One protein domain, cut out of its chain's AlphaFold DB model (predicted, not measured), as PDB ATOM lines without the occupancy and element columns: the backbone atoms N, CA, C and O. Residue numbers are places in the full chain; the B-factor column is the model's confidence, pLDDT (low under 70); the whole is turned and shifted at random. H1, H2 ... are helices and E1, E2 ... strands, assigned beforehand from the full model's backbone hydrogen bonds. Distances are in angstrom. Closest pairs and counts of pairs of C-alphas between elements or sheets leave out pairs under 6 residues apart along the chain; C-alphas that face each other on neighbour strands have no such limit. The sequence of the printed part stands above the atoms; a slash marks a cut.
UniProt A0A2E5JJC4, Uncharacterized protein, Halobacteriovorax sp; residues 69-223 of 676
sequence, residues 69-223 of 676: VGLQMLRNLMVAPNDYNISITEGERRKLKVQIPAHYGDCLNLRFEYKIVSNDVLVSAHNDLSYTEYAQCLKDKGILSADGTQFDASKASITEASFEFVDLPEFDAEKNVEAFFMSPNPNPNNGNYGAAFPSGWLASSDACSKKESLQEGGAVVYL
ATOM      1  N   VAL A  69     125.790 113.072  96.423       79.25
ATOM      2  CA  VAL A  69     124.438 112.663  96.809       79.25
ATOM      3  C   VAL A  69     124.447 112.303  98.289       79.25
ATOM      4  O   VAL A  69     125.274 111.506  98.719       79.25
ATOM      5  N   GLY A  70     123.553 112.903  99.079       80.94
ATOM      6  CA  GLY A  70     123.378 112.542 100.489       80.94
ATOM      7  C   GLY A  70     122.554 111.267 100.674       80.94
ATOM      8  O   GLY A  70     121.722 110.942  99.828       80.94
ATOM      9  N   LEU A  71     122.732 110.571 101.799       81.12
ATOM     10  CA  LEU A  71     122.051 109.303 102.083       81.12
ATOM     11  C   LEU A  71     120.525 109.443 102.069       81.12
ATOM     12  O   LEU A  71     119.827 108.614 101.489       81.12
ATOM     13  N   GLN A  72     119.995 110.521 102.650       79.50
ATOM     14  CA  GLN A  72     118.554 110.774 102.654       79.50
ATOM     15  C   GLN A  72     117.999 110.997 101.241       79.50
ATOM     16  O   GLN A  72     116.918 110.512 100.911       79.50
ATOM     17  N   MET A  73     118.750 111.700 100.389       78.69
ATOM     18  CA  MET A  73     118.393 111.858  98.981       78.69
ATOM     19  C   MET A  73     118.418 110.500  98.276       78.69
ATOM     20  O   MET A  73     117.453 110.153  97.609       78.69
ATOM     21  N   LEU A  74     119.472 109.710  98.478       78.88
ATOM     22  CA  LEU A  74     119.616 108.384  97.887       78.88
ATOM     23  C   LEU A  74     118.437 107.461  98.250       78.88
ATOM     24  O   LEU A  74     117.857 106.840  97.365       78.88
ATOM     25  N   ARG A  75     118.012 107.442  99.521       78.50
ATOM     26  CA  ARG A  75     116.840 106.675  99.979       78.50
ATOM     27  C   ARG A  75     115.546 107.127  99.308       78.50
ATOM     28  O   ARG A  75     114.771 106.290  98.865       78.50
ATOM     29  N   ASN A  76     115.319 108.434  99.182       75.31
ATOM     30  CA  ASN A  76     114.110 108.961  98.537       75.31
ATOM     31  C   ASN A  76     113.992 108.577  97.051       75.31
ATOM     32  O   ASN A  76     112.903 108.649  96.488       75.31
ATOM     33  N   LEU A  77     115.104 108.208  96.413       75.19
ATOM     34  CA  LEU A  77     115.174 107.865  94.992       75.19
ATOM     35  C   LEU A  77     115.079 106.355  94.730       75.19
ATOM     36  O   LEU A  77     114.940 105.937  93.579       75.19
ATOM     37  N   MET A  78     115.153 105.538  95.782       79.56
ATOM     38  CA  MET A  78     115.072 104.084  95.694       79.56
ATOM     39  C   MET A  78     113.625 103.607  95.690       79.56
ATOM     40  O   MET A  78     112.784 104.115  96.431       79.56
ATOM     41  N   VAL A  79     113.353 102.568  94.900       77.69
ATOM     42  CA  VAL A  79     112.047 101.890  94.900       77.69
ATOM     43  C   VAL A  79     111.813 101.185  96.242       77.69
ATOM     44  O   VAL A  79     110.710 101.229  96.784       77.69
ATOM     45  N   ALA A  80     112.868 100.591  96.807       77.94
ATOM     46  CA  ALA A  80     112.877  99.950  98.120       77.94
ATOM     47  C   ALA A  80     113.983 100.571  99.006       77.94
ATOM     48  O   ALA A  80     115.107 100.070  99.046       77.94
ATOM     49  N   PRO A  81     113.703 101.677  99.723       68.19
ATOM     50  CA  PRO A  81     114.711 102.449 100.466       68.19
ATOM     51  C   PRO A  81     115.386 101.709 101.629       68.19
ATOM     52  O   PRO A  81     116.366 102.211 102.176       68.19
ATOM     53  N   ASN A  82     114.858 100.551 102.031       69.75
ATOM     54  CA  ASN A  82     115.411  99.726 103.105       69.75
ATOM     55  C   ASN A  82     116.330  98.603 102.593       69.75
ATOM     56  O   ASN A  82     116.975  97.953 103.408       69.75
ATOM     57  N   ASP A  83     116.425  98.399 101.275       68.31
ATOM     58  CA  ASP A  83     117.201  97.297 100.684       68.31
ATOM     59  C   ASP A  83     118.663  97.683 100.395       68.31
ATOM     60  O   ASP A  83     119.438  96.880  99.872       68.31
ATOM     61  N   TYR A  84     119.056  98.922 100.706       70.56
ATOM     62  CA  TYR A  84     120.434  99.378 100.554       70.56
ATOM     63  C   TYR A  84     121.318  98.721 101.614       70.56
ATOM     64  O   TYR A  84     121.133  98.953 102.809       70.56
ATOM     65  N   ASN A  85     122.284  97.909 101.182       71.12
ATOM     66  CA  ASN A  85     123.108  97.116 102.088       71.12
ATOM     67  C   ASN A  85     124.581  97.126 101.664       71.12
ATOM     68  O   ASN A  85     124.913  97.022 100.483       71.12
ATOM     69  N   ILE A  86     125.469  97.222 102.649       70.25
ATOM     70  CA  ILE A  86     126.915  97.130 102.489       70.25
ATOM     71  C   ILE A  86     127.405  96.022 103.421       70.25
ATOM     72  O   ILE A  86     127.221  96.096 104.632       70.25
ATOM     73  N   SER A  87     128.046  94.999 102.859       69.69
ATOM     74  CA  SER A  87     128.532  93.828 103.601       69.69
ATOM     75  C   SER A  87     129.918  93.408 103.113       69.69
ATOM     76  O   SER A  87     130.314  93.766 102.009       69.69
ATOM     77  N   ILE A  88     130.676  92.657 103.912       65.00
ATOM     78  CA  ILE A  88     131.904  91.999 103.440       65.00
ATOM     79  C   ILE A  88     131.553  90.596 102.951       65.00
ATOM     80  O   ILE A  88     130.762  89.889 103.571       65.00
ATOM     81  N   THR A  89     132.144  90.195 101.828       59.47
ATOM     82  CA  THR A  89     131.882  88.889 101.214       59.47
ATOM     83  C   THR A  89     132.561  87.772 102.010       59.47
ATOM     84  O   THR A  89     133.759  87.833 102.298       59.47
ATOM     85  N   GLU A  90     131.799  86.742 102.373       50.59
ATOM     86  CA  GLU A  90     132.279  85.621 103.183       50.59
ATOM     87  C   GLU A  90     133.361  84.824 102.421       50.59
ATOM     88  O   GLU A  90     133.172  84.441 101.269       50.59
ATOM     89  N   GLY A  91     134.531  84.617 103.040       53.69
ATOM     90  CA  GLY A  91     135.676  83.904 102.446       53.69
ATOM     91  C   GLY A  91     136.721  84.790 101.753       53.69
ATOM     92  O   GLY A  91     137.894  84.423 101.708       53.69
ATOM     93  N   GLU A  92     136.350  85.997 101.324       58.12
ATOM     94  CA  GLU A  92     137.256  86.984 100.725       58.12
ATOM     95  C   GLU A  92     137.388  88.195 101.656       58.12
ATOM     96  O   GLU A  92     136.933  89.298 101.345       58.12
ATOM     97  N   ARG A  93     137.996  87.982 102.837       58.88
ATOM     98  CA  ARG A  93     138.367  89.057 103.778       58.88
ATOM     99  C   ARG A  93     139.148  90.115 102.996       58.88
ATOM    100  O   ARG A  93     140.328  89.878 102.765       58.88
ATOM    101  N   ARG A  94     138.475  91.192 102.561       67.00
ATOM    102  CA  ARG A  94     138.941  92.381 101.800       67.00
ATOM    103  C   ARG A  94     137.980  92.822 100.691       67.00
ATOM    104  O   ARG A  94     138.214  93.892 100.161       67.00
ATOM    105  N   LYS A  95     136.909  92.100 100.346       71.81
ATOM    106  CA  LYS A  95     135.927  92.613  99.369       71.81
ATOM    107  C   LYS A  95     134.640  93.087 100.022       71.81
ATOM    108  O   LYS A  95     133.913  92.291 100.623       71.81
ATOM    109  N   LEU A  96     134.351  94.374  99.861       73.88
ATOM    110  CA  LEU A  96     133.073  94.983 100.203       73.88
ATOM    111  C   LEU A  96     132.088  94.712  99.064       73.88
ATOM    112  O   LEU A  96     132.346  95.073  97.920       73.88
ATOM    113  N   LYS A  97     130.958  94.094  99.380       79.00
ATOM    114  CA  LYS A  97     129.803  93.992  98.500       79.00
ATOM    115  C   LYS A  97     128.849  95.131  98.835       79.00
ATOM    116  O   LYS A  97     128.243  95.142  99.910       79.00
ATOM    117  N   VAL A  98     128.698  96.069  97.908       77.00
ATOM    118  CA  VAL A  98     127.689  97.128  97.991       77.00
ATOM    119  C   VAL A  98     126.526  96.740  97.110       77.00
ATOM    120  O   VAL A  98     126.690  96.569  95.908       77.00
ATOM    121  N   GLN A  99     125.357  96.576  97.712       79.12
ATOM    122  CA  GLN A  99     124.121  96.308  97.002       79.12
ATOM    123  C   GLN A  99     123.342  97.612  96.865       79.12
ATOM    124  O   GLN A  99     122.922  98.207  97.859       79.12
ATOM    125  N   ILE A 100     123.154  98.040  95.619       78.75
ATOM    126  CA  ILE A 100     122.408  99.238  95.254       78.75
ATOM    127  C   ILE A 100     121.029  98.775  94.765       78.75
ATOM    128  O   ILE A 100     120.937  98.122  93.718       78.75
ATOM    129  N   PRO A 101     119.948  99.082  95.500       76.81
ATOM    130  CA  PRO A 101     118.594  98.773  95.074       76.81
ATOM    131  C   PRO A 101     118.245  99.402  93.729       76.81
ATOM    132  O   PRO A 101     118.814 100.415  93.306       76.81
ATOM    133  N   ALA A 102     117.229  98.815  93.104       80.25
ATOM    134  CA  ALA A 102     116.553  99.413  91.969       80.25
ATOM    135  C   ALA A 102     116.107 100.843  92.317       80.25
ATOM    136  O   ALA A 102     115.492 101.100  93.362       80.25
ATOM    137  N   HIS A 103     116.431 101.779  91.438       78.00
ATOM    138  CA  HIS A 103     116.088 103.187  91.579       78.00
ATOM    139  C   HIS A 103     115.554 103.713  90.251       78.00
ATOM    140  O   HIS A 103     115.676 103.072  89.206       78.00
ATOM    141  N   TYR A 104     114.942 104.889  90.290       78.00
ATOM    142  CA  TYR A 104     114.476 105.544  89.077       78.00
ATOM    143  C   TYR A 104     115.688 106.065  88.298       78.00
ATOM    144  O   TYR A 104     116.272 107.083  88.653       78.00
ATOM    145  N   GLY A 105     116.120 105.314  87.283       69.94
ATOM    146  CA  GLY A 105     117.375 105.560  86.559       69.94
ATOM    147  C   GLY A 105     117.303 106.684  85.544       69.94
ATOM    148  O   GLY A 105     118.327 107.100  85.001       69.94
ATOM    149  N   ASP A 106     116.101 107.180  85.263       71.38
ATOM    150  CA  ASP A 106     115.923 108.311  84.376       71.38
ATOM    151  C   ASP A 106     116.692 109.510  84.913       71.38
ATOM    152  O   ASP A 106     116.258 110.162  85.853       71.38
ATOM    153  N   CYS A 107     117.813 109.822  84.258       74.50
ATOM    154  CA  CYS A 107     118.663 110.970  84.569       74.50
ATOM    155  C   CYS A 107     119.577 110.815  85.801       74.50
ATOM    156  O   CYS A 107     120.191 111.799  86.215       74.50
ATOM    157  N   LEU A 108     119.723 109.609  86.363       76.69
ATOM    158  CA  LEU A 108     120.724 109.313  87.397       76.69
ATOM    159  C   LEU A 108     121.821 108.404  86.853       76.69
ATOM    160  O   LEU A 108     121.549 107.394  86.213       76.69
ATOM    161  N   ASN A 109     123.066 108.754  87.165       79.38
ATOM    162  CA  ASN A 109     124.223 107.891  86.990       79.38
ATOM    163  C   ASN A 109     125.065 107.942  88.267       79.38
ATOM    164  O   ASN A 109     125.948 108.792  88.414       79.38
ATOM    165  N   LEU A 110     124.723 107.070  89.215       78.94
ATOM    166  CA  LEU A 110     125.362 107.015  90.524       78.94
ATOM    167  C   LEU A 110     126.695 106.265  90.446       78.94
ATOM    168  O   LEU A 110     126.766 105.154  89.933       78.94
ATOM    169  N   ARG A 111     127.741 106.867  91.011       81.19
ATOM    170  CA  ARG A 111     129.064 106.270  91.204       81.19
ATOM    171  C   ARG A 111     129.416 106.319  92.679       81.19
ATOM    172  O   ARG A 111     129.242 107.361  93.309       81.19
ATOM    173  N   PHE A 112     129.914 105.219  93.222       80.69
ATOM    174  CA  PHE A 112     130.280 105.143  94.628       80.69
ATOM    175  C   PHE A 112     131.796 105.244  94.794       80.69
ATOM    176  O   PHE A 112     132.568 104.689  94.017       80.69
ATOM    177  N   GLU A 113     132.220 105.987  95.810       82.56
ATOM    178  CA  GLU A 113     133.616 106.126  96.212       82.56
ATOM    179  C   GLU A 113     133.788 105.635  97.648       82.56
ATOM    180  O   GLU A 113     132.954 105.898  98.519       82.56
ATOM    181  N   TYR A 114     134.903 104.952  97.899       81.12
ATOM    182  CA  TYR A 114     135.170 104.265  99.158       81.12
ATOM    183  C   TYR A 114     136.515 104.704  99.717       81.12
ATOM    184  O   TYR A 114     137.524 104.717  99.010       81.12
ATOM    185  N   LYS A 115     136.550 105.050 101.002       80.88
ATOM    186  CA  LYS A 115     137.779 105.448 101.694       80.88
ATOM    187  C   LYS A 115     137.823 104.849 103.088       80.88
ATOM    188  O   LYS A 115     136.833 104.905 103.800       80.88
ATOM    189  N   ILE A 116     138.986 104.357 103.512       77.56
ATOM    190  CA  ILE A 116     139.197 103.952 104.905       77.56
ATOM    191  C   ILE A 116     139.810 105.112 105.691       77.56
ATOM    192  O   ILE A 116     140.820 105.687 105.279       77.56
ATOM    193  N   VAL A 117     139.200 105.467 106.821       79.62
ATOM    194  CA  VAL A 117     139.721 106.474 107.757       79.62
ATOM    195  C   VAL A 117     139.590 105.929 109.168       79.62
ATOM    196  O   VAL A 117     138.492 105.620 109.607       79.62
ATOM    197  N   SER A 118     140.708 105.822 109.889       77.44
ATOM    198  CA  SER A 118     140.717 105.364 111.288       77.44
ATOM    199  C   SER A 118     140.009 104.017 111.514       77.44
ATOM    200  O   SER A 118     139.378 103.829 112.547       77.44
ATOM    201  N   ASN A 119     140.153 103.082 110.568       79.31
ATOM    202  CA  ASN A 119     139.509 101.760 110.548       79.31
ATOM    203  C   ASN A 119     138.007 101.732 110.213       79.31
ATOM    204  O   ASN A 119     137.421 100.656 110.220       79.31
ATOM    205  N   ASP A 120     137.411 102.870 109.851       82.38
ATOM    206  CA  ASP A 120     136.045 102.945 109.329       82.38
ATOM    207  C   ASP A 120     136.045 102.980 107.798       82.38
ATOM    208  O   ASP A 120     136.885 103.647 107.186       82.38
ATOM    209  N   VAL A 121     135.063 102.329 107.173       82.62
ATOM    210  CA  VAL A 121     134.786 102.432 105.734       82.62
ATOM    211  C   VAL A 121     133.826 103.594 105.500       82.62
ATOM    212  O   VAL A 121     132.676 103.578 105.924       82.62
ATOM    213  N   LEU A 122     134.291 104.618 104.801       84.12
ATOM    214  CA  LEU A 122     133.507 105.779 104.412       84.12
ATOM    215  C   LEU A 122     133.059 105.626 102.960       84.12
ATOM    216  O   LEU A 122     133.894 105.473 102.069       84.12
ATOM    217  N   VAL A 123     131.751 105.693 102.733       83.88
ATOM    218  CA  VAL A 123     131.118 105.554 101.418       83.88
ATOM    219  C   VAL A 123     130.533 106.888 100.992       83.88
ATOM    220  O   VAL A 123     129.760 107.488 101.730       83.88
ATOM    221  N   SER A 124     130.882 107.354  99.800       84.62
ATOM    222  CA  SER A 124     130.323 108.567  99.194       84.62
ATOM    223  C   SER A 124     129.647 108.198  97.880       84.62
ATOM    224  O   SER A 124     130.158 107.351  97.157       84.62
ATOM    225  N   ALA A 125     128.530 108.840  97.543       83.94
ATOM    226  CA  ALA A 125     127.896 108.678  96.238       83.94
ATOM    227  C   ALA A 125     127.996 109.974  95.428       83.94
ATOM    228  O   ALA A 125     127.776 111.075  95.943       83.94
ATOM    229  N   HIS A 126     128.315 109.826  94.151       84.69
ATOM    230  CA  HIS A 126     128.459 110.895  93.179       84.69
ATOM    231  C   HIS A 126     127.480 110.681  92.033       84.69
ATOM    232  O   HIS A 126     127.284 109.556  91.588       84.69
ATOM    233  N   ASN A 127     126.889 111.761  91.541       80.94
ATOM    234  CA  ASN A 127     126.054 111.751  90.351       80.94
ATOM    235  C   ASN A 127     126.650 112.670  89.284       80.94
ATOM    236  O   ASN A 127     127.270 113.687  89.595       80.94
ATOM    237  N   ASP A 128     126.433 112.339  88.014       82.00
ATOM    238  CA  ASP A 128     126.908 113.185  86.916       82.00
ATOM    239  C   ASP A 128     126.155 114.532  86.855       82.00
ATOM    240  O   ASP A 128     126.756 115.541  86.462       82.00
ATOM    241  N   LEU A 129     124.893 114.547  87.311       77.12
ATOM    242  CA  LEU A 129     124.018 115.718  87.432       77.12
ATOM    243  C   LEU A 129     123.901 116.195  88.891       77.12
ATOM    244  O   LEU A 129     123.857 115.396  89.830       77.12
ATOM    245  N   SER A 130     123.777 117.501  89.088       73.88
ATOM    246  CA  SER A 130     123.329 118.078  90.359       73.88
ATOM    247  C   SER A 130     121.863 117.735  90.644       73.88
ATOM    248  O   SER A 130     121.116 117.307  89.760       73.88
ATOM    249  N   TYR A 131     121.416 117.930  91.889       73.12
ATOM    250  CA  TYR A 131     120.022 117.657  92.253       73.12
ATOM    251  C   TYR A 131     119.025 118.467  91.411       73.12
ATOM    252  O   TYR A 131     117.994 117.942  90.991       73.12
ATOM    253  N   THR A 132     119.331 119.737  91.143       74.81
ATOM    254  CA  THR A 132     118.482 120.624  90.339       74.81
ATOM    255  C   THR A 132     118.389 120.152  88.891       74.81
ATOM    256  O   THR A 132     117.293 120.116  88.339       74.81
ATOM    257  N   GLU A 133     119.505 119.731  88.297       81.06
ATOM    258  CA  GLU A 133     119.548 119.162  86.945       81.06
ATOM    259  C   GLU A 133     118.797 117.829  86.863       81.06
ATOM    260  O   GLU A 133     118.061 117.588  85.907       81.06
ATOM    261  N   TYR A 134     118.918 116.985  87.889       78.75
ATOM    262  CA  TYR A 134     118.163 115.740  87.985       78.75
ATOM    263  C   TYR A 134     116.653 115.992  88.088       78.75
ATOM    264  O   TYR A 134     115.876 115.453  87.298       78.75
ATOM    265  N   ALA A 135     116.231 116.854  89.019       77.38
ATOM    266  CA  ALA A 135     114.829 117.213  89.191       77.38
ATOM    267  C   ALA A 135     114.249 117.832  87.912       77.38
ATOM    268  O   ALA A 135     113.114 117.528  87.549       77.38
ATOM    269  N   GLN A 136     115.027 118.656  87.203       83.31
ATOM    270  CA  GLN A 136     114.620 119.210  85.914       83.31
ATOM    271  C   GLN A 136     114.472 118.121  84.849       83.31
ATOM    272  O   GLN A 136     113.460 118.084  84.160       83.31
ATOM    273  N   CYS A 137     115.412 117.183  84.764       85.06
ATOM    274  CA  CYS A 137     115.333 116.087  83.804       85.06
ATOM    275  C   CYS A 137     114.116 115.176  84.048       85.06
ATOM    276  O   CYS A 137     113.443 114.770  83.099       85.06
ATOM    277  N   LEU A 138     113.760 114.916  85.312       82.81
ATOM    278  CA  LEU A 138     112.518 114.211  85.650       82.81
ATOM    279  C   LEU A 138     111.259 114.990  85.244       82.81
ATOM    280  O   LEU A 138     110.276 114.375  84.826       82.81
ATOM    281  N   LYS A 139     111.274 116.325  85.367       84.44
ATOM    282  CA  LYS A 139     110.173 117.193  84.915       84.44
ATOM    283  C   LYS A 139     110.027 117.175  83.403       84.44
ATOM    284  O   LYS A 139     108.918 117.004  82.905       84.44
ATOM    285  N   ASP A 140     111.141 117.286  82.687       86.75
ATOM    286  CA  ASP A 140     111.173 117.257  81.224       86.75
ATOM    287  C   ASP A 140     110.655 115.915  80.682       86.75
ATOM    288  O   ASP A 140     109.979 115.870  79.656       86.75
ATOM    289  N   LYS A 141     110.902 114.820  81.414       84.00
ATOM    290  CA  LYS A 141     110.364 113.483  81.118       84.00
ATOM    291  C   LYS A 141     108.931 113.249  81.615       84.00
ATOM    292  O   LYS A 141     108.372 112.184  81.367       84.00
ATOM    293  N   GLY A 142     108.322 114.211  82.310       80.38
ATOM    294  CA  GLY A 142     106.960 114.101  82.844       80.38
ATOM    295  C   GLY A 142     106.795 113.078  83.976       80.38
ATOM    296  O   GLY A 142     105.668 112.666  84.256       80.38
ATOM    297  N   ILE A 143     107.903 112.666  84.598       82.44
ATOM    298  CA  ILE A 143     107.951 111.761  85.756       82.44
ATOM    299  C   ILE A 143     107.709 112.555  87.041       82.44
ATOM    300  O   ILE A 143     107.001 112.107  87.936       82.44
ATOM    301  N   LEU A 144     108.279 113.757  87.121       81.50
ATOM    302  CA  LEU A 144     108.002 114.718  88.179       81.50
ATOM    303  C   LEU A 144     107.093 115.816  87.617       81.50
ATOM    304  O   LEU A 144     107.309 116.303  86.509       81.50
ATOM    305  N   SER A 145     106.071 116.225  88.361       80.12
ATOM    306  CA  SER A 145     105.200 117.326  87.948       80.12
ATOM    307  C   SER A 145     105.984 118.636  87.791       80.12
ATOM    308  O   SER A 145     107.023 118.842  88.421       80.12
ATOM    309  N   ALA A 146     105.488 119.560  86.962       76.69
ATOM    310  CA  ALA A 146     106.175 120.826  86.673       76.69
ATOM    311  C   ALA A 146     106.481 121.655  87.941       76.69
ATOM    312  O   ALA A 146     107.535 122.291  88.046       76.69
ATOM    313  N   ASP A 147     105.600 121.586  88.938       75.56
ATOM    314  CA  ASP A 147     105.743 122.204  90.260       75.56
ATOM    315  C   ASP A 147     106.619 121.388  91.234       75.56
ATOM    316  O   ASP A 147     106.975 121.885  92.298       75.56
ATOM    317  N   GLY A 148     107.048 120.179  90.862       68.56
ATOM    318  CA  GLY A 148     107.960 119.338  91.641       68.56
ATOM    319  C   GLY A 148     107.301 118.558  92.779       68.56
ATOM    320  O   GLY A 148     108.012 118.021  93.624       68.56
ATOM    321  N   THR A 149     105.969 118.531  92.837       74.38
ATOM    322  CA  THR A 149     105.211 118.050  94.003       74.38
ATOM    323  C   THR A 149     104.676 116.628  93.851       74.38
ATOM    324  O   THR A 149     104.449 115.957  94.857       74.38
ATOM    325  N   GLN A 150     104.488 116.147  92.619       76.12
ATOM    326  CA  GLN A 150     103.942 114.824  92.329       76.12
ATOM    327  C   GLN A 150     104.928 114.001  91.506       76.12
ATOM    328  O   GLN A 150     105.348 114.415  90.428       76.12
ATOM    329  N   PHE A 151     105.268 112.823  92.022       78.38
ATOM    330  CA  PHE A 151     106.111 111.846  91.347       78.38
ATOM    331  C   PHE A 151     105.241 110.717  90.779       78.38
ATOM    332  O   PHE A 151     104.555 110.020  91.526       78.38
ATOM    333  N   ASP A 152     105.265 110.542  89.462       79.31
ATOM    334  CA  ASP A 152     104.540 109.499  88.743       79.31
ATOM    335  C   ASP A 152     105.476 108.325  88.431       79.31
ATOM    336  O   ASP A 152     106.093 108.237  87.367       79.31
ATOM    337  N   ALA A 153     105.562 107.397  89.385       74.44
ATOM    338  CA  ALA A 153     106.401 106.207  89.284       74.44
ATOM    339  C   ALA A 153     106.075 105.318  88.069       74.44
ATOM    340  O   ALA A 153     106.939 104.575  87.618       74.44
ATOM    341  N   SER A 154     104.858 105.399  87.512       77.75
ATOM    342  CA  SER A 154     104.451 104.587  86.355       77.75
ATOM    343  C   SER A 154     105.136 104.998  85.047       77.75
ATOM    344  O   SER A 154     105.189 104.213  84.102       77.75
ATOM    345  N   LYS A 155     105.672 106.224  84.997       79.12
ATOM    346  CA  LYS A 155     106.369 106.788  83.833       79.12
ATOM    347  C   LYS A 155     107.887 106.701  83.937       79.12
ATOM    348  O   LYS A 155     108.575 107.086  82.996       79.12
ATOM    349  N   ALA A 156     108.402 106.233  85.069       80.00
ATOM    350  CA  ALA A 156     109.827 106.137  85.319       80.00
ATOM    351  C   ALA A 156     110.358 104.751  84.938       80.00
ATOM    352  O   ALA A 156     109.777 103.720  85.277       80.00
ATOM    353  N   SER A 157     111.501 104.726  84.266       79.81
ATOM    354  CA  SER A 157     112.313 103.529  84.105       79.81
ATOM    355  C   SER A 157     112.984 103.177  85.431       79.81
ATOM    356  O   SER A 157     113.542 104.024  86.137       79.81
ATOM    357  N   ILE A 158     112.903 101.897  85.775       79.50
ATOM    358  CA  ILE A 158     113.503 101.339  86.980       79.50
ATOM    359  C   ILE A 158     114.791 100.637  86.555       79.50
ATOM    360  O   ILE A 158     114.768  99.792  85.660       79.50
ATOM    361  N   THR A 159     115.912 101.000  87.172       79.31
ATOM    362  CA  THR A 159     117.166 100.260  87.004       79.31
ATOM    363  C   THR A 159     117.060  98.905  87.680       79.31
ATOM    364  O   THR A 159     116.415  98.765  88.720       79.31
ATOM    365  N   GLU A 160     117.710  97.890  87.118       77.75
ATOM    366  CA  GLU A 160     117.890  96.640  87.848       77.75
ATOM    367  C   GLU A 160     118.762  96.892  89.083       77.75
ATOM    368  O   GLU A 160     119.702  97.695  89.052       77.75
ATOM    369  N   ALA A 161     118.443  96.209  90.184       79.00
ATOM    370  CA  ALA A 161     119.301  96.229  91.358       79.00
ATOM    371  C   ALA A 161     120.691  95.723  90.961       79.00
ATOM    372  O   ALA A 161     120.829  94.686  90.310       79.00
ATOM    373  N   SER A 162     121.721  96.457  91.361       77.81
ATOM    374  CA  SER A 162     123.104  96.140  91.024       77.81
ATOM    375  C   SER A 162     123.906  95.892  92.290       77.81
ATOM    376  O   SER A 162     123.540  96.316  93.389       77.81
ATOM    377  N   PHE A 163     125.000  95.158  92.145       79.19
ATOM    378  CA  PHE A 163     125.981  95.016  93.203       79.19
ATOM    379  C   PHE A 163     127.367  95.333  92.664       79.19
ATOM    380  O   PHE A 163     127.703  94.986  91.532       79.19
ATOM    381  N   GLU A 164     128.169  95.969  93.503       76.50
ATOM    382  CA  GLU A 164     129.555  96.302  93.219       76.50
ATOM    383  C   GLU A 164     130.452  95.616  94.250       76.50
ATOM    384  O   GLU A 164     130.164  95.634  95.452       76.50
ATOM    385  N   PHE A 165     131.519  94.975  93.769       76.38
ATOM    386  CA  PHE A 165     132.576  94.438  94.617       76.38
ATOM    387  C   PHE A 165     133.748  95.401  94.613       76.38
ATOM    388  O   PHE A 165     134.316  95.689  93.561       76.38
ATOM    389  N   VAL A 166     134.120  95.861  95.799       73.88
ATOM    390  CA  VAL A 166     135.186  96.837  95.986       73.88
ATOM    391  C   VAL A 166     136.269  96.205  96.833       73.88
ATOM    392  O   VAL A 166     136.007  95.745  97.949       73.88
ATOM    393  N   ASP A 167     137.489  96.196  96.308       74.56
ATOM    394  CA  ASP A 167     138.656  95.804  97.085       74.56
ATOM    395  C   ASP A 167     138.920  96.868  98.158       74.56
ATOM    396  O   ASP A 167     139.165  98.044  97.877       74.56
ATOM    397  N   LEU A 168     138.842  96.450  99.414       68.75
ATOM    398  CA  LEU A 168     139.132  97.283 100.565       68.75
ATOM    399  C   LEU A 168     140.651  97.430 100.725       68.75
ATOM    400  O   LEU A 168     141.381  96.434 100.641       68.75
ATOM    401  N   PRO A 169     141.138  98.649 101.026       68.88
ATOM    402  CA  PRO A 169     142.498  98.839 101.510       68.88
ATOM    403  C   PRO A 169     142.772  98.000 102.765       68.88
ATOM    404  O   PRO A 169     141.856  97.562 103.464       68.88
ATOM    405  N   GLU A 170     144.053  97.808 103.078       71.31
ATOM    406  CA  GLU A 170     144.471  97.122 104.299       71.31
ATOM    407  C   GLU A 170     143.928  97.858 105.540       71.31
ATOM    408  O   GLU A 170     144.181  99.049 105.730       71.31
ATOM    409  N   PHE A 171     143.138  97.151 106.352       75.31
ATOM    410  CA  PHE A 171     142.559  97.640 107.604       75.31
ATOM    411  C   PHE A 171     143.046  96.793 108.780       75.31
ATOM    412  O   PHE A 171     143.495  95.657 108.609       75.31
ATOM    413  N   ASP A 172     142.959  97.352 109.981       76.25
ATOM    414  CA  ASP A 172     143.356  96.684 111.213       76.25
ATOM    415  C   ASP A 172     142.300  95.637 111.600       76.25
ATOM    416  O   ASP A 172     141.233  95.961 112.125       76.25
ATOM    417  N   ALA A 173     142.604  94.370 111.310       73.56
ATOM    418  CA  ALA A 173     141.735  93.224 111.570       73.56
ATOM    419  C   ALA A 173     141.580  92.889 113.068       73.56
ATOM    420  O   ALA A 173     140.757  92.034 113.415       73.56
ATOM    421  N   GLU A 174     142.345  93.538 113.952       74.75
ATOM    422  CA  GLU A 174     142.176  93.434 115.405       74.75
ATOM    423  C   GLU A 174     141.050  94.344 115.917       74.75
ATOM    424  O   GLU A 174     140.547  94.154 117.025       74.75
ATOM    425  N   LYS A 175     140.600  95.302 115.100       79.19
ATOM    426  CA  LYS A 175     139.520  96.237 115.425       79.19
ATOM    427  C   LYS A 175     138.287  95.977 114.564       79.19
ATOM    428  O   LYS A 175     138.370  95.435 113.463       79.19
ATOM    429  N   ASN A 176     137.125  96.383 115.069       80.12
ATOM    430  CA  ASN A 176     135.912  96.389 114.257       80.12
ATOM    431  C   ASN A 176     136.067  97.384 113.108       80.12
ATOM    432  O   ASN A 176     136.735  98.413 113.256       80.12
ATOM    433  N   VAL A 177     135.421  97.074 111.992       81.88
ATOM    434  CA  VAL A 177     135.254  98.001 110.877       81.88
ATOM    435  C   VAL A 177     133.776  98.319 110.782       81.88
ATOM    436  O   VAL A 177     132.939  97.426 110.609       81.88
ATOM    437  N   GLU A 178     133.463  99.600 110.884       83.81
ATOM    438  CA  GLU A 178     132.124 100.126 110.681       83.81
ATOM    439  C   GLU A 178     132.074 100.896 109.364       83.81
ATOM    440  O   GLU A 178     133.034 101.556 108.964       83.81
ATOM    441  N   ALA A 179     130.953 100.781 108.663       82.56
ATOM    442  CA  ALA A 179     130.702 101.469 107.416       82.56
ATOM    443  C   ALA A 179     129.751 102.644 107.646       82.56
ATOM    444  O   ALA A 179     128.715 102.531 108.306       82.56
ATOM    445  N   PHE A 180     130.099 103.780 107.058       85.19
ATOM    446  CA  PHE A 180     129.349 105.017 107.177       85.19
ATOM    447  C   PHE A 180     129.192 105.679 105.825       85.19
ATOM    448  O   PHE A 180     130.060 105.575 104.961       85.19
ATOM    449  N   PHE A 181     128.097 106.409 105.667       84.50
ATOM    450  CA  PHE A 181     127.871 107.229 104.494       84.50
ATOM    451  C   PHE A 181     128.378 108.651 104.732       84.50
ATOM    452  O   PHE A 181     128.136 109.237 105.785       84.50
ATOM    453  N   MET A 182     129.071 109.224 103.757       85.50
ATOM    454  CA  MET A 182     129.567 110.596 103.790       85.50
ATOM    455  C   MET A 182     128.636 111.483 102.978       85.50
ATOM    456  O   MET A 182     128.866 111.731 101.792       85.50
ATOM    457  N   SER A 183     127.575 111.984 103.605       84.25
ATOM    458  CA  SER A 183     126.703 112.926 102.908       84.25
ATOM    459  C   SER A 183     127.329 114.319 102.908       84.25
ATOM    460  O   SER A 183     127.958 114.735 103.889       84.25
ATOM    461  N   PRO A 184     127.181 115.080 101.814       81.94
ATOM    462  CA  PRO A 184     127.702 116.433 101.756       81.94
ATOM    463  C   PRO A 184     127.000 117.331 102.779       81.94
ATOM    464  O   PRO A 184     125.840 117.114 103.129       81.94
ATOM    465  N   ASN A 185     127.690 118.379 103.233       76.31
ATOM    466  CA  ASN A 185     127.048 119.398 104.061       76.31
ATOM    467  C   ASN A 185     125.843 120.013 103.326       76.31
ATOM    468  O   ASN A 185     125.965 120.292 102.126       76.31
ATOM    469  N   PRO A 186     124.715 120.266 104.019       68.94
ATOM    470  CA  PRO A 186     123.552 120.878 103.392       68.94
ATOM    471  C   PRO A 186     123.900 122.240 102.783       68.94
ATOM    472  O   PRO A 186     124.465 123.111 103.448       68.94
ATOM    473  N   ASN A 187     123.577 122.415 101.507       67.19
ATOM    474  CA  ASN A 187     123.776 123.626 100.720       67.19
ATOM    475  C   ASN A 187     122.553 123.800  99.792       67.19
ATOM    476  O   ASN A 187     122.018 122.812  99.286       67.19
ATOM    477  N   PRO A 188     122.093 125.035  99.524       63.38
ATOM    478  CA  PRO A 188     121.127 125.319  98.459       63.38
ATOM    479  C   PRO A 188     121.314 124.524  97.150       63.38
ATOM    480  O   PRO A 188     120.321 124.127  96.546       63.38
ATOM    481  N   ASN A 189     122.557 124.241  96.738       59.97
ATOM    482  CA  ASN A 189     122.860 123.576  95.463       59.97
ATOM    483  C   ASN A 189     122.767 122.035  95.491       59.97
ATOM    484  O   ASN A 189     122.647 121.421  94.435       59.97
ATOM    485  N   ASN A 190     122.825 121.394  96.663       58.44
ATOM    486  CA  ASN A 190     122.762 119.927  96.803       58.44
ATOM    487  C   ASN A 190     121.487 119.438  97.513       58.44
ATOM    488  O   ASN A 190     121.356 118.254  97.815       58.44
ATOM    489  N   GLY A 191     120.540 120.354  97.742       58.97
ATOM    490  CA  GLY A 191     119.315 120.107  98.488       58.97
ATOM    491  C   GLY A 191     119.562 120.102  99.997       58.97
ATOM    492  O   GLY A 191     120.540 119.563 100.510       58.97
ATOM    493  N   ASN A 192     118.654 120.728 100.742       63.06
ATOM    494  CA  ASN A 192     118.766 120.855 102.194       63.06
ATOM    495  C   ASN A 192     118.272 119.570 102.890       63.06
ATOM    496  O   ASN A 192     117.299 119.592 103.644       63.06
ATOM    497  N   TYR A 193     118.887 118.430 102.569       66.75
ATOM    498  CA  TYR A 193     118.507 117.132 103.116       66.75
ATOM    499  C   TYR A 193     119.047 116.971 104.540       66.75
ATOM    500  O   TYR A 193     120.235 117.163 104.802       66.75
ATOM    501  N   GLY A 194     118.150 116.650 105.476       69.00
ATOM    502  CA  GLY A 194     118.520 116.269 106.838       69.00
ATOM    503  C   GLY A 194     119.200 114.898 106.887       69.00
ATOM    504  O   GLY A 194     119.305 114.214 105.869       69.00
ATOM    505  N   ALA A 195     119.635 114.496 108.082       74.81
ATOM    506  CA  ALA A 195     120.168 113.153 108.300       74.81
ATOM    507  C   ALA A 195     119.102 112.092 107.989       74.81
ATOM    508  O   ALA A 195     117.918 112.301 108.271       74.81
ATOM    509  N   ALA A 196     119.527 110.950 107.453       72.56
ATOM    510  CA  ALA A 196     118.624 109.871 107.068       72.56
ATOM    511  C   ALA A 196     117.986 109.136 108.256       72.56
ATOM    512  O   ALA A 196     116.934 108.514 108.115       72.56
ATOM    513  N   PHE A 197     118.612 109.219 109.432       72.25
ATOM    514  CA  PHE A 197     118.168 108.551 110.653       72.25
ATOM    515  C   PHE A 197     118.030 109.534 111.827       72.25
ATOM    516  O   PHE A 197     118.756 110.535 111.880       72.25
ATOM    517  N   PRO A 198     117.169 109.232 112.824       66.06
ATOM    518  CA  PRO A 198     116.979 110.071 114.013       66.06
ATOM    519  C   PRO A 198     118.254 110.292 114.838       66.06
ATOM    520  O   PRO A 198     118.362 111.294 115.541       66.06
ATOM    521  N   SER A 199     119.230 109.383 114.732       64.81
ATOM    522  CA  SER A 199     120.546 109.490 115.376       64.81
ATOM    523  C   SER A 199     121.351 110.714 114.922       64.81
ATOM    524  O   SER A 199     122.311 111.096 115.589       64.81
ATOM    525  N   GLY A 200     120.962 111.343 113.809       70.56
ATOM    526  CA  GLY A 200     121.584 112.556 113.305       70.56
ATOM    527  C   GLY A 200     122.965 112.325 112.688       70.56
ATOM    528  O   GLY A 200     123.351 111.211 112.333       70.56
ATOM    529  N   TRP A 201     123.697 113.428 112.540       77.75
ATOM    530  CA  TRP A 201     125.028 113.472 111.945       77.75
ATOM    531  C   TRP A 201     126.111 113.117 112.966       77.75
ATOM    532  O   TRP A 201     126.175 113.722 114.037       77.75
ATOM    533  N   LEU A 202     127.012 112.208 112.606       75.06
ATOM    534  CA  LEU A 202     128.201 111.879 113.387       75.06
ATOM    535  C   LEU A 202     129.334 112.871 113.091       75.06
ATOM    536  O   LEU A 202     129.400 113.485 112.018       75.06
ATOM    537  N   ALA A 203     130.244 113.031 114.054       69.81
ATOM    538  CA  ALA A 203     131.425 113.873 113.886       69.81
ATOM    539  C   ALA A 203     132.275 113.378 112.701       69.81
ATOM    540  O   ALA A 203     132.551 112.186 112.571       69.81
ATOM    541  N   SER A 204     132.690 114.310 111.843       73.31
ATOM    542  CA  SER A 204     133.509 114.062 110.655       73.31
ATOM    543  C   SER A 204     134.717 114.994 110.679       73.31
ATOM    544  O   SER A 204     134.596 116.155 111.069       73.31
ATOM    545  N   SER A 205     135.880 114.486 110.271       67.69
ATOM    546  CA  SER A 205     137.078 115.300 110.043       67.69
ATOM    547  C   SER A 205     137.072 115.988 108.674       67.69
ATOM    548  O   SER A 205     137.908 116.857 108.429       67.69
ATOM    549  N   ASP A 206     136.139 115.628 107.784       74.25
ATOM    550  CA  ASP A 206     135.949 116.297 106.500       74.25
ATOM    551  C   ASP A 206     135.116 117.574 106.689       74.25
ATOM    552  O   ASP A 206     133.974 117.541 107.144       74.25
ATOM    553  N   ALA A 207     135.680 118.718 106.303       73.00
ATOM    554  CA  ALA A 207     134.997 120.008 106.346       73.00
ATOM    555  C   ALA A 207     133.832 120.109 105.338       73.00
ATOM    556  O   ALA A 207     132.980 120.988 105.475       73.00
ATOM    557  N   CYS A 208     133.783 119.233 104.331       76.31
ATOM    558  CA  CYS A 208     132.810 119.273 103.239       76.31
ATOM    559  C   CYS A 208     131.695 118.225 103.345       76.31
ATOM    560  O   CYS A 208     130.715 118.297 102.596       76.31
ATOM    561  N   SER A 209     131.818 117.257 104.253       82.69
ATOM    562  CA  SER A 209     130.855 116.169 104.401       82.69
ATOM    563  C   SER A 209     130.728 115.715 105.850       82.69
ATOM    564  O   SER A 209     131.632 115.879 106.671       82.69
ATOM    565  N   LYS A 210     129.577 115.142 106.177       84.06
ATOM    566  CA  LYS A 210     129.283 114.608 107.499       84.06
ATOM    567  C   LYS A 210     129.028 113.114 107.409       84.06
ATOM    568  O   LYS A 210     128.510 112.608 106.416       84.06
ATOM    569  N   LYS A 211     129.407 112.437 108.485       86.06
ATOM    570  CA  LYS A 211     129.316 110.993 108.633       86.06
ATOM    571  C   LYS A 211     127.894 110.633 109.070       86.06
ATOM    572  O   LYS A 211     127.382 111.199 110.033       86.06
ATOM    573  N   GLU A 212     127.258 109.708 108.373       83.62
ATOM    574  CA  GLU A 212     125.934 109.174 108.689       83.62
ATOM    575  C   GLU A 212     126.002 107.656 108.829       83.62
ATOM    576  O   GLU A 212     126.752 106.980 108.123       83.62
ATOM    577  N   SER A 213     125.209 107.116 109.751       80.38
ATOM    578  CA  SER A 213     125.042 105.669 109.852       80.38
ATOM    579  C   SER A 213     124.263 105.151 108.647       80.38
ATOM    580  O   SER A 213     123.302 105.780 108.218       80.38
ATOM    581  N   LEU A 214     124.660 103.996 108.119       73.06
ATOM    582  CA  LEU A 214     123.978 103.348 106.995       73.06
ATOM    583  C   LEU A 214     122.664 102.666 107.399       73.06
ATOM    584  O   LEU A 214     121.756 102.544 106.582       73.06
ATOM    585  N   GLN A 215     122.558 102.261 108.664       72.38
ATOM    586  CA  GLN A 215     121.366 101.665 109.265       72.38
ATOM    587  C   GLN A 215     121.169 102.172 110.697       72.38
ATOM    588  O   GLN A 215     122.104 102.676 111.329       72.38
ATOM    589  N   GLU A 216     119.958 102.031 111.227       60.72
ATOM    590  CA  GLU A 216     119.680 102.332 112.629       60.72
ATOM    591  C   GLU A 216     120.500 101.376 113.518       60.72
ATOM    592  O   GLU A 216     120.360 100.160 113.421       60.72
ATOM    593  N   GLY A 217     121.423 101.921 114.319       57.06
ATOM    594  CA  GLY A 217     122.350 101.133 115.148       57.06
ATOM    595  C   GLY A 217     123.767 100.917 114.590       57.06
ATOM    596  O   GLY A 217     124.577 100.320 115.289       57.06
ATOM    597  N   GLY A 218     124.104 101.435 113.400       65.81
ATOM    598  CA  GLY A 218     125.453 101.305 112.814       65.81
ATOM    599  C   GLY A 218     125.585 100.107 111.872       65.81
ATOM    600  O   GLY A 218     125.024  99.046 112.133       65.81
ATOM    601  N   ALA A 219     126.308 100.254 110.757       71.50
ATOM    602  CA  ALA A 219     126.608  99.136 109.856       71.50
ATOM    603  C   ALA A 219     127.995  98.571 110.160       71.50
ATOM    604  O   ALA A 219     129.003  99.069 109.664       71.50
ATOM    605  N   VAL A 220     128.052  97.527 110.984       75.12
ATOM    606  CA  VAL A 220     129.300  96.799 111.235       75.12
ATOM    607  C   VAL A 220     129.568  95.882 110.045       75.12
ATOM    608  O   VAL A 220     128.810  94.950 109.788       75.12
ATOM    609  N   VAL A 221     130.644  96.153 109.311       77.12
ATOM    610  CA  VAL A 221     131.051  95.375 108.130       77.12
ATOM    611  C   VAL A 221     132.053  94.279 108.483       77.12
ATOM    612  O   VAL A 221     132.110  93.266 107.792       77.12
ATOM    613  N   TYR A 222     132.808  94.448 109.572       78.44
ATOM    614  CA  TYR A 222     133.712  93.433 110.115       78.44
ATOM    615  C   TYR A 222     133.746  93.495 111.643       78.44
ATOM    616  O   TYR A 222     133.914  94.570 112.225       78.44
ATOM    617  N   LEU A 223     133.649  92.331 112.282       75.81
ATOM    618  CA  LEU A 223     133.922  92.160 113.704       75.81
ATOM    619  C   LEU A 223     135.339  91.625 113.879       75.81
ATOM    620  O   LEU A 223     135.740  90.685 113.190       75.81
TER     621      LEU A 223
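What this domain is: This is residues 69 to 223 of the 676 residues of an uncharacterized protein of Halobacteriovorax sp (UniProt A0A2E5JJC4). A strongly twisted sheet, E3 E4 E6 E7 E8, and a smaller sheet, E1 E2 E5, make a sandwich, two sheets face to face in part, closing along one side where E8 comes beside E1. H1 stands against the larger sheet with its first residues, while H2 and the long link after it extend beyond the sandwich at one end of the longest axis. The printed part has 155 residues, in the order H1 E1 E2 E3 E4 H2 E5 E6 E7 E8; the larger sheet is branched and mixed, the smaller, E1 E2 E5, antiparallel. The class is mixed, helices and strands, with 66 residues, under half, in named elements. The whole is compact, with a radius of gyration of the C-alphas of 16.3 A, yet elongated, spanning 54 by 32 by 25 A.

Where its parts are: Begin in the larger sheet with E3, residues 110 to 117, 22.4 A long; find C-alpha 110 at (125.362, 107.015, 90.524). Next come E4, residues 120 to 127, 23.2 A, and E6, residues 177 to 184, 21.9 A. E7 is residues 209 to 213, and E8, residues 219 to 222, ends at C-alpha 222, (133.712, 93.433, 110.115). In the smaller sheet look for E1, residues 85 to 88, E2, residues 95 to 100, and E5, residues 162 to 167, 16.7 A. H1 is residues 71 to 77, starting at (122.051, 109.303, 102.083); H2 is residues 131 to 140, 14.1 A.

How they stand to each other: Start at E6, which has three neighbours: parallel E4 on one side, N 180 to O 121 at 2.8 A, and antiparallel E7 and E8 on the other. E7 pairs by N 181 to O 212, 2.9 A, and E8 by N 179 to O 219, 2.8 A. E3 and E4 form a hairpin, with N 113 and O 124 at 2.8 A. Across the sandwich, the facing parts are 9.7 A centre to centre. There E1 and E2 form a hairpin, N 97 to O 87 at 2.7 A, and E2 pairs with antiparallel E5, N 98 to O 164 at 2.9 A. The closest C-alphas of E1 and E8, Ser 87 and Val 221, are 5.4 A apart; E3 and E5 are near each other. H1 is on the larger sheet at a height of 10.1 A and stands up from it at 45 degrees; its closest C-alpha pair with E6 is Leu 71 and Ser 183, 6.0 A. H2 is on neither sheet. In H1 and H2 every O i to N i+4 pair is within hydrogen-bond range.

The domain as a whole: The two C-alphas farthest apart, of Ala 146 and Glu 174, are 53.6 A apart. The printed part has no cut. The long links are H2 to E5, 21 residues, and E6 to E7, 24 residues. The mean pLDDT of the printed part is 75.6; 31 residues are under 70, among them 87 to 94 and 186 to 194.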